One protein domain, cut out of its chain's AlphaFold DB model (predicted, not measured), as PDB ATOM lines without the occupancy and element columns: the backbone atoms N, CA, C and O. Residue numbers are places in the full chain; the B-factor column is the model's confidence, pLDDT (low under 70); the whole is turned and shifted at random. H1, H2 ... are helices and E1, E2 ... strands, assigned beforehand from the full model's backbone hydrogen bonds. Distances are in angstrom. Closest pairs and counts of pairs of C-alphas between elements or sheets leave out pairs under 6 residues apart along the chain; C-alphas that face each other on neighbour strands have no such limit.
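What this domain is: This is residues 156 to 186 and 264 to 336 of the 451 residues of an uncharacterized protein of Rhabditophanes sp. KR3021 (UniProt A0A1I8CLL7). With little regular structure, the domain is one small antiparallel sheet, E2 E1 E4 E3, with H1 across one face and loop residues 316 to 320 over the opposite face. The 104 printed residues run E1, E2, H1, E3, E4, mixed in class, 34 in named elements. The whole is compact, radius of gyration of the C-alphas 14.0 A, spanning 44 by 37 by 28 A.

Where its parts are: E1, residues 174 to 180, 20.0 A, begins at (87.405, 201.781, 6.316). E4, residues 302 to 308, 20.5 A, ends at (83.932, 200.923, 4.611). E2 is residues 267 to 272, E3 296 to 298, H1 279 to 289, 14.9 A.

How they stand to each other: E1 and E4 are antiparallel at 171 degrees, N 177 and O 305 within hydrogen-bond range at 2.9 A. E2 and E1 have N 178 and O 268 at 2.9 A. E3 and E4 form a hairpin, N 297 and O 304 at 2.8 A. H1, every O i to N i+4 pair within range, is on the sheet at height 7.4 A; its closest C-alphas to E4, Cys 284 and Cys 306, are 5.2 A apart.

The domain as a whole: The farthest C-alphas, Asn 156 and Ile 186, are 46.6 A apart. Residues 187 to 263 are cut out, a 16.0 A gap. Of the links printed whole, none is long. Residues 318 to 336 are among those under pLDDT 70.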
ATOM      1  N   ASN A 156     102.925 191.039  11.383       56.66
ATOM      2  CA  ASN A 156     103.756 191.598  10.321       56.66
ATOM      3  C   ASN A 156     103.002 191.721   8.983       56.66
ATOM      4  O   ASN A 156     103.469 192.422   8.079       56.66
ATOM      5  N   LYS A 157     101.839 191.066   8.827       65.94
ATOM      6  CA  LYS A 157     101.034 191.164   7.605       65.94
ATOM      7  C   LYS A 157     100.373 192.540   7.532       65.94
ATOM      8  O   LYS A 157      99.300 192.746   8.085       65.94
ATOM      9  N   LYS A 158     100.995 193.477   6.814       64.94
ATOM     10  CA  LYS A 158     100.420 194.806   6.557       64.94
ATOM     11  C   LYS A 158      99.015 194.702   5.950       64.94
ATOM     12  O   LYS A 158      98.717 193.753   5.226       64.94
ATOM     13  N   SER A 159      98.163 195.685   6.237       72.00
ATOM     14  CA  SER A 159      96.860 195.786   5.581       72.00
ATOM     15  C   SER A 159      97.027 196.284   4.151       72.00
ATOM     16  O   SER A 159      97.844 197.165   3.883       72.00
ATOM     17  N   ASP A 160      96.208 195.760   3.247       81.44
ATOM     18  CA  ASP A 160      96.115 196.259   1.878       81.44
ATOM     19  C   ASP A 160      95.348 197.596   1.808       81.44
ATOM     20  O   ASP A 160      95.342 198.230   0.760       81.44
ATOM     21  N   LEU A 161      94.706 198.043   2.900       84.94
ATOM     22  CA  LEU A 161      93.970 199.312   2.950       84.94
ATOM     23  C   LEU A 161      94.895 200.534   3.038       84.94
ATOM     24  O   LEU A 161      95.741 200.613   3.929       84.94
ATOM     25  N   PHE A 162      94.627 201.534   2.198       86.38
ATOM     26  CA  PHE A 162      95.169 202.888   2.290       86.38
ATOM     27  C   PHE A 162      94.048 203.925   2.478       86.38
ATOM     28  O   PHE A 162      93.032 203.893   1.778       86.38
ATOM     29  N   CYS A 163      94.262 204.881   3.382       85.12
ATOM     30  CA  CYS A 163      93.425 206.070   3.567       85.12
ATOM     31  C   CYS A 163      94.307 207.305   3.351       85.12
ATOM     32  O   CYS A 163      95.329 207.421   4.018       85.12
ATOM     33  N   ASP A 164      93.950 208.202   2.422       84.50
ATOM     34  CA  ASP A 164      94.789 209.367   2.058       84.50
ATOM     35  C   ASP A 164      96.253 208.973   1.770       84.50
ATOM     36  O   ASP A 164      97.206 209.452   2.378       84.50
ATOM     37  N   ASN A 165      96.427 207.971   0.897       83.31
ATOM     38  CA  ASN A 165      97.715 207.364   0.524       83.31
ATOM     39  C   ASN A 165      98.547 206.759   1.682       83.31
ATOM     40  O   ASN A 165      99.579 206.134   1.428       83.31
ATOM     41  N   LYS A 166      98.102 206.859   2.941       85.31
ATOM     42  CA  LYS A 166      98.743 206.265   4.122       85.31
ATOM     43  C   LYS A 166      98.235 204.838   4.318       85.31
ATOM     44  O   LYS A 166      97.028 204.600   4.362       85.31
ATOM     45  N   GLN A 167      99.159 203.885   4.435       87.62
ATOM     46  CA  GLN A 167      98.826 202.476   4.654       87.62
ATOM     47  C   GLN A 167      98.288 202.260   6.075       87.62
ATOM     48  O   GLN A 167      98.905 202.688   7.051       87.62
ATOM     49  N   CYS A 168      97.159 201.569   6.194       87.19
ATOM     50  CA  CYS A 168      96.529 201.273   7.473       87.19
ATOM     51  C   CYS A 168      97.129 200.045   8.176       87.19
ATOM     52  O   CYS A 168      97.757 199.172   7.570       87.19
ATOM     53  N   GLY A 169      96.873 199.950   9.482       84.06
ATOM     54  CA  GLY A 169      97.159 198.764  10.283       84.06
ATOM     55  C   GLY A 169      96.231 197.586   9.965       84.06
ATOM     56  O   GLY A 169      95.221 197.714   9.265       84.06
ATOM     57  N   ILE A 170      96.590 196.420  10.503       82.38
ATOM     58  CA  ILE A 170      95.852 195.154  10.379       82.38
ATOM     59  C   ILE A 170      94.370 195.323  10.731       82.38
ATOM     60  O   ILE A 170      94.015 196.009  11.681       82.38
ATOM     61  N   ASN A 171      93.499 194.650   9.976       79.62
ATOM     62  CA  ASN A 171      92.045 194.640  10.180       79.62
ATOM     63  C   ASN A 171      91.372 196.031  10.174       79.62
ATOM     64  O   ASN A 171      90.234 196.151  10.633       79.62
ATOM     65  N   ALA A 172      92.016 197.067   9.626       85.81
ATOM     66  CA  ALA A 172      91.325 198.299   9.260       85.81
ATOM     67  C   ALA A 172      90.249 197.999   8.197       85.81
ATOM     68  O   ALA A 172      90.506 197.301   7.214       85.81
ATOM     69  N   ILE A 173      89.036 198.510   8.409       86.69
ATOM     70  CA  ILE A 173      87.830 198.196   7.620       86.69
ATOM     71  C   ILE A 173      87.320 199.374   6.784       86.69
ATOM     72  O   ILE A 173      86.331 199.225   6.066       86.69
ATOM     73  N   GLY A 174      87.936 200.550   6.893       88.88
ATOM     74  CA  GLY A 174      87.405 201.781   6.316       88.88
ATOM     75  C   GLY A 174      88.266 203.010   6.575       88.88
ATOM     76  O   GLY A 174      89.282 202.923   7.264       88.88
ATOM     77  N   CYS A 175      87.809 204.148   6.060       89.38
ATOM     78  CA  CYS A 175      88.403 205.463   6.280       89.38
ATOM     79  C   CYS A 175      87.344 206.427   6.837       89.38
ATOM     80  O   CYS A 175      86.205 206.447   6.362       89.38
ATOM     81  N   LEU A 176      87.735 207.231   7.823       90.44
ATOM     82  CA  LEU A 176      86.993 208.380   8.336       90.44
ATOM     83  C   LEU A 176      87.669 209.657   7.829       90.44
ATOM     84  O   LEU A 176      88.896 209.750   7.882       90.44
ATOM     85  N   THR A 177      86.885 210.638   7.388       87.88
ATOM     86  CA  THR A 177      87.304 212.043   7.300       87.88
ATOM     87  C   THR A 177      86.638 212.848   8.404       87.88
ATOM     88  O   THR A 177      85.429 212.752   8.617       87.88
ATOM     89  N   TYR A 178      87.435 213.649   9.103       86.12
ATOM     90  CA  TYR A 178      86.967 214.689  10.010       86.12
ATOM     91  C   TYR A 178      87.287 216.050   9.399       86.12
ATOM     92  O   TYR A 178      88.435 216.296   9.031       86.12
ATOM     93  N   ASN A 179      86.279 216.917   9.323       84.38
ATOM     94  CA  ASN A 179      86.391 218.296   8.867       84.38
ATOM     95  C   ASN A 179      85.892 219.195  10.011       84.38
ATOM     96  O   ASN A 179      84.691 219.215  10.296       84.38
ATOM     97  N   LYS A 180      86.771 219.952  10.678       81.69
ATOM     98  CA  LYS A 180      86.308 220.995  11.613       81.69
ATOM     99  C   LYS A 180      85.807 222.198  10.809       81.69
ATOM    100  O   LYS A 180      86.566 222.756  10.020       81.69
ATOM    101  N   LEU A 181      84.559 222.602  11.032       78.81
ATOM    102  CA  LEU A 181      83.981 223.797  10.416       78.81
ATOM    103  C   LEU A 181      84.330 225.022  11.273       78.81
ATOM    104  O   LEU A 181      84.348 224.944  12.504       78.81
ATOM    105  N   SER A 182      84.640 226.150  10.636       69.19
ATOM    106  CA  SER A 182      84.820 227.427  11.330       69.19
ATOM    107  C   SER A 182      83.460 228.054  11.631       69.19
ATOM    108  O   SER A 182      82.567 228.049  10.786       69.19
ATOM    109  N   GLU A 183      83.307 228.650  12.816       58.56
ATOM    110  CA  GLU A 183      82.039 229.269  13.243       58.56
ATOM    111  C   GLU A 183      81.602 230.411  12.297       58.56
ATOM    112  O   GLU A 183      80.412 230.659  12.131       58.56
ATOM    113  N   ASN A 184      82.559 231.004  11.574       48.88
ATOM    114  CA  ASN A 184      82.360 232.051  10.569       48.88
ATOM    115  C   ASN A 184      81.808 231.554   9.210       48.88
ATOM    116  O   ASN A 184      81.692 232.361   8.295       48.88
ATOM    117  N   THR A 185      81.510 230.258   9.026       44.78
ATOM    118  CA  THR A 185      80.902 229.738   7.772       44.78
ATOM    119  C   THR A 185      79.400 229.445   7.877       44.78
ATOM    120  O   THR A 185      78.819 228.863   6.963       44.78
ATOM    121  N   ILE A 186      78.738 229.881   8.956       45.75
ATOM    122  CA  ILE A 186      77.272 229.864   9.070       45.75
ATOM    123  C   ILE A 186      76.715 231.249   8.709       45.75
ATOM    124  O   ILE A 186      77.162 232.249   9.259       45.75
ATOM    125  N   ALA A 264      93.157 226.843   8.329       43.97
ATOM    126  CA  ALA A 264      92.631 225.806   7.430       43.97
ATOM    127  C   ALA A 264      91.451 225.048   8.072       43.97
ATOM    128  O   ALA A 264      91.477 224.805   9.284       43.97
ATOM    129  N   PRO A 265      90.442 224.591   7.301       51.81
ATOM    130  CA  PRO A 265      89.639 223.452   7.728       51.81
ATOM    131  C   PRO A 265      90.570 222.236   7.802       51.81
ATOM    132  O   PRO A 265      91.114 221.788   6.793       51.81
ATOM    133  N   ILE A 266      90.795 221.714   9.009       62.41
ATOM    134  CA  ILE A 266      91.662 220.547   9.209       62.41
ATOM    135  C   ILE A 266      90.923 219.314   8.679       62.41
ATOM    136  O   ILE A 266      90.162 218.683   9.413       62.41
ATOM    137  N   HIS A 267      91.138 219.005   7.400       68.31
ATOM    138  CA  HIS A 267      90.745 217.754   6.761       68.31
ATOM    139  C   HIS A 267      91.672 216.639   7.249       68.31
ATOM    140  O   HIS A 267      92.858 216.620   6.917       68.31
ATOM    141  N   LEU A 268      91.145 215.719   8.056       80.75
ATOM    142  CA  LEU A 268      91.948 214.673   8.685       80.75
ATOM    143  C   LEU A 268      91.396 213.278   8.389       80.75
ATOM    144  O   LEU A 268      90.264 212.948   8.746       80.75
ATOM    145  N   HIS A 269      92.226 212.465   7.737       82.19
ATOM    146  CA  HIS A 269      91.917 211.099   7.320       82.19
ATOM    147  C   HIS A 269      92.462 210.077   8.324       82.19
ATOM    148  O   HIS A 269      93.654 210.095   8.637       82.19
ATOM    149  N   VAL A 270      91.616 209.153   8.795       88.12
ATOM    150  CA  VAL A 270      92.006 208.090   9.740       88.12
ATOM    151  C   VAL A 270      91.436 206.726   9.352       88.12
ATOM    152  O   VAL A 270      90.288 206.596   8.930       88.12
ATOM    153  N   CYS A 271      92.258 205.692   9.533       89.12
ATOM    154  CA  CYS A 271      91.892 204.286   9.387       89.12
ATOM    155  C   CYS A 271      90.875 203.857  10.458       89.12
ATOM    156  O   CYS A 271      91.106 204.040  11.652       89.12
ATOM    157  N   VAL A 272      89.774 203.238  10.040       88.75
ATOM    158  CA  VAL A 272      88.682 202.791  10.918       88.75
ATOM    159  C   VAL A 272      88.895 201.330  11.309       88.75
ATOM    160  O   VAL A 272      89.020 200.477  10.428       88.75
ATOM    161  N   TYR A 273      88.860 201.013  12.604       87.94
ATOM    162  CA  TYR A 273      89.065 199.654  13.129       87.94
ATOM    163  C   TYR A 273      87.833 199.155  13.911       87.94
ATOM    164  O   TYR A 273      87.212 199.942  14.613       87.94
ATOM    165  N   PRO A 274      87.438 197.869  13.840       82.94
ATOM    166  CA  PRO A 274      86.198 197.370  14.458       82.94
ATOM    167  C   PRO A 274      86.288 197.208  15.991       82.94
ATOM    168  O   PRO A 274      86.455 196.096  16.497       82.94
ATOM    169  N   HIS A 275      86.162 198.304  16.746       83.06
ATOM    170  CA  HIS A 275      86.360 198.329  18.203       83.06
ATOM    171  C   HIS A 275      85.578 199.466  18.890       83.06
ATOM    172  O   HIS A 275      85.641 200.611  18.465       83.06
ATOM    173  N   LEU A 276      84.840 199.176  19.970       81.88
ATOM    174  CA  LEU A 276      83.896 200.142  20.566       81.88
ATOM    175  C   LEU A 276      84.475 201.115  21.595       81.88
ATOM    176  O   LEU A 276      83.808 202.097  21.905       81.88
ATOM    177  N   ASN A 277      85.703 200.909  22.083       78.25
ATOM    178  CA  ASN A 277      86.401 201.922  22.893       78.25
ATOM    179  C   ASN A 277      87.163 202.940  22.009       78.25
ATOM    180  O   ASN A 277      88.103 203.581  22.480       78.25
ATOM    181  N   ASP A 278      86.792 203.036  20.726       82.31
ATOM    182  CA  ASP A 278      87.297 203.981  19.730       82.31
ATOM    183  C   ASP A 278      86.123 204.779  19.123       82.31
ATOM    184  O   ASP A 278      85.200 204.218  18.526       82.31
ATOM    185  N   GLU A 279      86.157 206.105  19.278       84.50
ATOM    186  CA  GLU A 279      85.120 207.005  18.766       84.50
ATOM    187  C   GLU A 279      85.084 207.056  17.231       84.50
ATOM    188  O   GLU A 279      84.008 207.281  16.673       84.50
ATOM    189  N   VAL A 280      86.200 206.791  16.536       87.19
ATOM    190  CA  VAL A 280      86.253 206.716  15.061       87.19
ATOM    191  C   VAL A 280      85.294 205.631  14.571       87.19
ATOM    192  O   VAL A 280      84.414 205.876  13.740       87.19
ATOM    193  N   TYR A 281      85.396 204.433  15.152       87.00
ATOM    194  CA  TYR A 281      84.508 203.322  14.823       87.00
ATOM    195  C   TYR A 281      83.056 203.577  15.222       87.00
ATOM    196  O   TYR A 281      82.146 203.205  14.470       87.00
ATOM    197  N   ARG A 282      82.819 204.224  16.373       85.75
ATOM    198  CA  ARG A 282      81.462 204.596  16.799       85.75
ATOM    199  C   ARG A 282      80.807 205.530  15.776       85.75
ATOM    200  O   ARG A 282      79.715 205.213  15.308       85.75
ATOM    201  N   HIS A 283      81.474 206.605  15.353       86.75
ATOM    202  CA  HIS A 283      80.924 207.535  14.357       86.75
ATOM    203  C   HIS A 283      80.646 206.865  13.010       86.75
ATOM    204  O   HIS A 283      79.549 207.018  12.471       86.75
ATOM    205  N   CYS A 284      81.573 206.055  12.491       87.19
ATOM    206  CA  CYS A 284      81.320 205.337  11.242       87.19
ATOM    207  C   CYS A 284      80.159 204.344  11.365       87.19
ATOM    208  O   CYS A 284      79.311 204.275  10.475       87.19
ATOM    209  N   SER A 285      80.055 203.638  12.493       83.88
ATOM    210  CA  SER A 285      78.925 202.741  12.753       83.88
ATOM    211  C   SER A 285      77.588 203.492  12.788       83.88
ATOM    212  O   SER A 285      76.599 202.958  12.295       83.88
ATOM    213  N   MET A 286      77.561 204.732  13.300       84.00
ATOM    214  CA  MET A 286      76.374 205.603  13.323       84.00
ATOM    215  C   MET A 286      75.924 205.993  11.917       84.00
ATOM    216  O   MET A 286      74.756 205.868  11.552       84.00
ATOM    217  N   ILE A 287      76.880 206.468  11.123       84.94
ATOM    218  CA  ILE A 287      76.671 206.937   9.754       84.94
ATOM    219  C   ILE A 287      76.101 205.804   8.892       84.94
ATOM    220  O   ILE A 287      75.134 206.007   8.158       84.94
ATOM    221  N   TYR A 288      76.639 204.590   9.049       79.44
ATOM    222  CA  TYR A 288      76.136 203.396   8.374       79.44
ATOM    223  C   TYR A 288      74.819 202.851   8.958       79.44
ATOM    224  O   TYR A 288      74.024 202.295   8.199       79.44
ATOM    225  N   SER A 289      74.541 203.003  10.261       74.88
ATOM    226  CA  SER A 289      73.272 202.543  10.855       74.88
ATOM    227  C   SER A 289      72.084 203.440  10.521       74.88
ATOM    228  O   SER A 289      70.968 202.940  10.390       74.88
ATOM    229  N   ASN A 290      72.315 204.745  10.372       68.88
ATOM    230  CA  ASN A 290      71.252 205.740  10.204       68.88
ATOM    231  C   ASN A 290      70.742 205.856   8.756       68.88
ATOM    232  O   ASN A 290      69.835 206.637   8.493       68.88
ATOM    233  N   LEU A 291      71.301 205.074   7.821       59.41
ATOM    234  CA  LEU A 291      70.963 205.091   6.390       59.41
ATOM    235  C   LEU A 291      71.147 206.473   5.724       59.41
ATOM    236  O   LEU A 291      70.531 206.754   4.694       59.41
ATOM    237  N   ASN A 292      72.026 207.320   6.274       62.25
ATOM    238  CA  ASN A 292      72.381 208.615   5.695       62.25
ATOM    239  C   ASN A 292      72.964 208.404   4.288       62.25
ATOM    240  O   ASN A 292      74.122 207.997   4.159       62.25
ATOM    241  N   LYS A 293      72.189 208.727   3.239       63.75
ATOM    242  CA  LYS A 293      72.605 208.612   1.823       63.75
ATOM    243  C   LYS A 293      74.000 209.201   1.577       63.75
ATOM    244  O   LYS A 293      74.803 208.614   0.864       63.75
ATOM    245  N   ASN A 294      74.284 210.326   2.230       68.94
ATOM    246  CA  ASN A 294      75.484 211.131   2.027       68.94
ATOM    247  C   ASN A 294      76.725 210.597   2.769       68.94
ATOM    248  O   ASN A 294      77.756 211.247   2.713       68.94
ATOM    249  N   ARG A 295      76.637 209.481   3.519       79.69
ATOM    250  CA  ARG A 295      77.749 208.895   4.310       79.69
ATOM    251  C   ARG A 295      78.474 209.864   5.266       79.69
ATOM    252  O   ARG A 295      79.589 209.593   5.710       79.69
ATOM    253  N   CYS A 296      77.796 210.943   5.652       86.00
ATOM    254  CA  CYS A 296      78.292 211.971   6.560       86.00
ATOM    255  C   CYS A 296      77.326 212.220   7.725       86.00
ATOM    256  O   CYS A 296      76.113 212.001   7.629       86.00
ATOM    257  N   TYR A 297      77.884 212.730   8.817       85.25
ATOM    258  CA  TYR A 297      77.202 213.339   9.949       85.25
ATOM    259  C   TYR A 297      77.691 214.788  10.061       85.25
ATOM    260  O   TYR A 297      78.864 215.033  10.342       85.25
ATOM    261  N   LYS A 298      76.795 215.742   9.787       85.44
ATOM    262  CA  LYS A 298      77.065 217.184   9.824       85.44
ATOM    263  C   LYS A 298      76.496 217.804  11.096       85.44
ATOM    264  O   LYS A 298      75.385 217.475  11.508       85.44
ATOM    265  N   THR A 299      77.240 218.735  11.680       81.81
ATOM    266  CA  THR A 299      76.815 219.589  12.797       81.81
ATOM    267  C   THR A 299      77.252 221.032  12.541       81.81
ATOM    268  O   THR A 299      77.955 221.303  11.572       81.81
ATOM    269  N   LYS A 300      76.889 221.968  13.426       78.25
ATOM    270  CA  LYS A 300      77.286 223.383  13.305       78.25
ATOM    271  C   LYS A 300      78.798 223.646  13.443       78.25
ATOM    272  O   LYS A 300      79.240 224.708  13.040       78.25
ATOM    273  N   GLY A 301      79.580 222.720  14.013       83.25
ATOM    274  CA  GLY A 301      81.023 222.916  14.252       83.25
ATOM    275  C   GLY A 301      81.943 221.892  13.581       83.25
ATOM    276  O   GLY A 301      83.163 222.052  13.603       83.25
ATOM    277  N   TYR A 302      81.394 220.820  13.006       85.69
ATOM    278  CA  TYR A 302      82.171 219.784  12.328       85.69
ATOM    279  C   TYR A 302      81.307 218.911  11.415       85.69
ATOM    280  O   TYR A 302      80.105 218.728  11.636       85.69
ATOM    281  N   GLU A 303      81.971 218.292  10.450       87.69
ATOM    282  CA  GLU A 303      81.480 217.184   9.643       87.69
ATOM    283  C   GLU A 303      82.376 215.955   9.861       87.69
ATOM    284  O   GLU A 303      83.601 216.062   9.936       87.69
ATOM    285  N   ILE A 304      81.756 214.781   9.966       88.25
ATOM    286  CA  ILE A 304      82.432 213.480   9.949       88.25
ATOM    287  C   ILE A 304      81.831 212.663   8.815       88.25
ATOM    288  O   ILE A 304      80.623 212.430   8.824       88.25
ATOM    289  N   CYS A 305      82.644 212.174   7.882       88.50
ATOM    290  CA  CYS A 305      82.204 211.235   6.852       88.50
ATOM    291  C   CYS A 305      82.969 209.915   6.964       88.50
ATOM    292  O   CYS A 305      84.122 209.886   7.391       88.50
ATOM    293  N   CYS A 306      82.329 208.805   6.595       88.75
ATOM    294  CA  CYS A 306      82.915 207.474   6.738       88.75
ATOM    295  C   CYS A 306      82.621 206.570   5.545       88.75
ATOM    296  O   CYS A 306      81.487 206.477   5.077       88.75
ATOM    297  N   CYS A 307      83.626 205.799   5.142       86.56
ATOM    298  CA  CYS A 307      83.475 204.694   4.209       86.56
ATOM    299  C   CYS A 307      83.996 203.387   4.812       86.56
ATOM    300  O   CYS A 307      84.951 203.385   5.588       86.56
ATOM    301  N   TYR A 308      83.395 202.267   4.415       86.81
ATOM    302  CA  TYR A 308      83.932 200.923   4.611       86.81
ATOM    303  C   TYR A 308      84.407 200.344   3.278       86.81
ATOM    304  O   TYR A 308      83.771 200.540   2.240       86.81
ATOM    305  N   VAL A 309      85.517 199.611   3.313       82.31
ATOM    306  CA  VAL A 309      86.164 199.054   2.120       82.31
ATOM    307  C   VAL A 309      85.329 197.909   1.548       82.31
ATOM    308  O   VAL A 309      84.866 197.022   2.268       82.31
ATOM    309  N   ARG A 310      85.144 197.911   0.227       75.88
ATOM    310  CA  ARG A 310      84.476 196.820  -0.495       75.88
ATOM    311  C   ARG A 310      85.441 195.640  -0.697       75.88
ATOM    312  O   ARG A 310      86.623 195.879  -0.925       75.88
ATOM    313  N   PRO A 311      84.972 194.376  -0.704       69.25
ATOM    314  CA  PRO A 311      85.812 193.239  -1.082       69.25
ATOM    315  C   PRO A 311      86.487 193.474  -2.442       69.25
ATOM    316  O   PRO A 311      85.809 193.802  -3.413       69.25
ATOM    317  N   GLY A 312      87.814 193.333  -2.501       68.31
ATOM    318  CA  GLY A 312      88.610 193.582  -3.710       68.31
ATOM    319  C   GLY A 312      89.006 195.046  -3.963       68.31
ATOM    320  O   GLY A 312      89.786 195.283  -4.879       68.31
ATOM    321  N   LYS A 313      88.539 196.016  -3.161       79.69
ATOM    322  CA  LYS A 313      89.133 197.366  -3.105       79.69
ATOM    323  C   LYS A 313      90.236 197.425  -2.040       79.69
ATOM    324  O   LYS A 313      90.167 196.734  -1.027       79.69
ATOM    325  N   ASN A 314      91.209 198.304  -2.261       79.06
ATOM    326  CA  ASN A 314      92.298 198.660  -1.340       79.06
ATOM    327  C   ASN A 314      92.160 200.088  -0.766       79.06
ATOM    328  O   ASN A 314      92.981 200.523   0.034       79.06
ATOM    329  N   THR A 315      91.127 200.829  -1.164       79.00
ATOM    330  CA  THR A 315      90.803 202.175  -0.674       79.00
ATOM    331  C   THR A 315      89.289 202.338  -0.557       79.00
ATOM    332  O   THR A 315      88.508 201.563  -1.122       79.00
ATOM    333  N   CYS A 316      88.854 203.372   0.157       79.94
ATOM    334  CA  CYS A 316      87.521 203.931  -0.014       79.94
ATOM    335  C   CYS A 316      87.567 205.448   0.198       79.94
ATOM    336  O   CYS A 316      88.400 205.951   0.953       79.94
ATOM    337  N   ASN A 317      86.672 206.170  -0.470       75.69
ATOM    338  CA  ASN A 317      86.516 207.610  -0.324       75.69
ATOM    339  C   ASN A 317      85.183 207.887   0.396       75.69
ATOM    340  O   ASN A 317      84.137 207.455  -0.097       75.69
ATOM    341  N   PRO A 318      85.176 208.554   1.563       67.19
ATOM    342  CA  PRO A 318      83.940 208.863   2.277       67.19
ATOM    343  C   PRO A 318      83.082 209.929   1.579       67.19
ATOM    344  O   PRO A 318      81.890 210.001   1.867       67.19
ATOM    345  N   SER A 319      83.649 210.690   0.636       63.44
ATOM    346  CA  SER A 319      82.926 211.672  -0.186       63.44
ATOM    347  C   SER A 319      82.252 211.066  -1.429       63.44
ATOM    348  O   SER A 319      81.532 211.768  -2.137       63.44
ATOM    349  N   GLU A 320      82.472 209.781  -1.732       62.34
ATOM    350  CA  GLU A 320      81.860 209.107  -2.886       62.34
ATOM    351  C   GLU A 320      80.511 208.460  -2.530       62.34
ATOM    352  O   GLU A 320      80.396 207.662  -1.593       62.34
ATOM    353  N   LEU A 321      79.492 208.752  -3.349       54.38
ATOM    354  CA  LEU A 321      78.137 208.187  -3.287       54.38
ATOM    355  C   LEU A 321      78.102 206.716  -3.750       54.38
ATOM    356  O   LEU A 321      77.504 206.337  -4.754       54.38
ATOM    357  N   GLU A 322      78.771 205.856  -2.993       53.62
ATOM    358  CA  GLU A 322      78.772 204.413  -3.201       53.62
ATOM    359  C   GLU A 322      77.489 203.736  -2.672       53.62
ATOM    360  O   GLU A 322      77.090 203.915  -1.515       53.62
ATOM    361  N   GLU A 323      76.968 202.777  -3.441       47.91
ATOM    362  CA  GLU A 323      76.010 201.765  -2.961       47.91
ATOM    363  C   GLU A 323      76.494 201.057  -1.670       47.91
ATOM    364  O   GLU A 323      77.708 200.878  -1.478       47.91
ATOM    365  N   PRO A 324      75.583 200.613  -0.782       41.16
ATOM    366  CA  PRO A 324      75.955 199.969   0.475       41.16
ATOM    367  C   PRO A 324      76.641 198.604   0.249       41.16
ATOM    368  O   PRO A 324      76.113 197.759  -0.479       41.16
ATOM    369  N   PRO A 325      77.795 198.332   0.888       38.94
ATOM    370  CA  PRO A 325      78.490 197.057   0.737       38.94
ATOM    371  C   PRO A 325      77.682 195.892   1.327       38.94
ATOM    372  O   PRO A 325      77.127 195.979   2.423       38.94
ATOM    373  N   LYS A 326      77.683 194.744   0.637       35.38
ATOM    374  CA  LYS A 326      77.155 193.468   1.155       35.38
ATOM    375  C   LYS A 326      78.139 192.873   2.174       35.38
ATOM    376  O   LYS A 326      78.884 191.945   1.864       35.38
ATOM    377  N   ILE A 327      78.189 193.446   3.380       40.94
ATOM    378  CA  ILE A 327      79.121 193.010   4.431       40.94
ATOM    379  C   ILE A 327      78.665 191.657   5.008       40.94
ATOM    380  O   ILE A 327      77.738 191.589   5.815       40.94
ATOM    381  N   ASN A 328      79.351 190.574   4.631       36.97
ATOM    382  CA  ASN A 328      79.086 189.218   5.145       36.97
ATOM    383  C   ASN A 328      79.426 189.046   6.643       36.97
ATOM    384  O   ASN A 328      79.039 188.054   7.260       36.97
ATOM    385  N   VAL A 329      80.120 190.015   7.245       44.44
ATOM    386  CA  VAL A 329      80.258 190.174   8.699       44.44
ATOM    387  C   VAL A 329      79.311 191.293   9.124       44.44
ATOM    388  O   VAL A 329      79.655 192.467   9.023       44.44
ATOM    389  N   LEU A 330      78.095 190.944   9.553       37.78
ATOM    390  CA  LEU A 330      77.095 191.953   9.903       37.78
ATOM    391  C   LEU A 330      77.591 192.866  11.034       37.78
ATOM    392  O   LEU A 330      77.918 192.392  12.125       37.78
ATOM    393  N   ALA A 331      77.531 194.179  10.794       40.22
ATOM    394  CA  ALA A 331      77.494 195.169  11.863       40.22
ATOM    395  C   ALA A 331      76.298 194.886  12.803       40.22
ATOM    396  O   ALA A 331      75.302 194.296  12.357       40.22
ATOM    397  N   PRO A 332      76.350 195.285  14.088       38.19
ATOM    398  CA  PRO A 332      75.254 195.051  15.023       38.19
ATOM    399  C   PRO A 332      73.935 195.636  14.501       38.19
ATOM    400  O   PRO A 332      73.739 196.848  14.489       38.19
ATOM    401  N   LYS A 333      73.008 194.771  14.062       34.06
ATOM    402  CA  LYS A 333      71.668 195.202  13.644       34.06
ATOM    403  C   LYS A 333      70.948 195.826  14.836       34.06
ATOM    404  O   LYS A 333      70.446 195.098  15.704       34.06
ATOM    405  N   VAL A 334      70.880 197.159  14.832       39.72
ATOM    406  CA  VAL A 334      69.979 197.952  15.670       39.72
ATOM    407  C   VAL A 334      68.575 197.384  15.484       39.72
ATOM    408  O   VAL A 334      68.071 197.292  14.365       39.72
ATOM    409  N   ALA A 335      67.963 196.934  16.575       32.38
ATOM    410  CA  ALA A 335      66.564 196.550  16.544       32.38
ATOM    411  C   ALA A 335      65.740 197.845  16.583       32.38
ATOM    412  O   ALA A 335      65.857 198.569  17.575       32.38
ATOM    413  N   PRO A 336      64.923 198.164  15.560       33.28
ATOM    414  CA  PRO A 336      64.007 199.289  15.667       33.28
ATOM    415  C   PRO A 336      63.069 199.032  16.848       33.28
ATOM    416  O   PRO A 336      62.581 197.909  17.031       33.28
TER     417      PRO A 336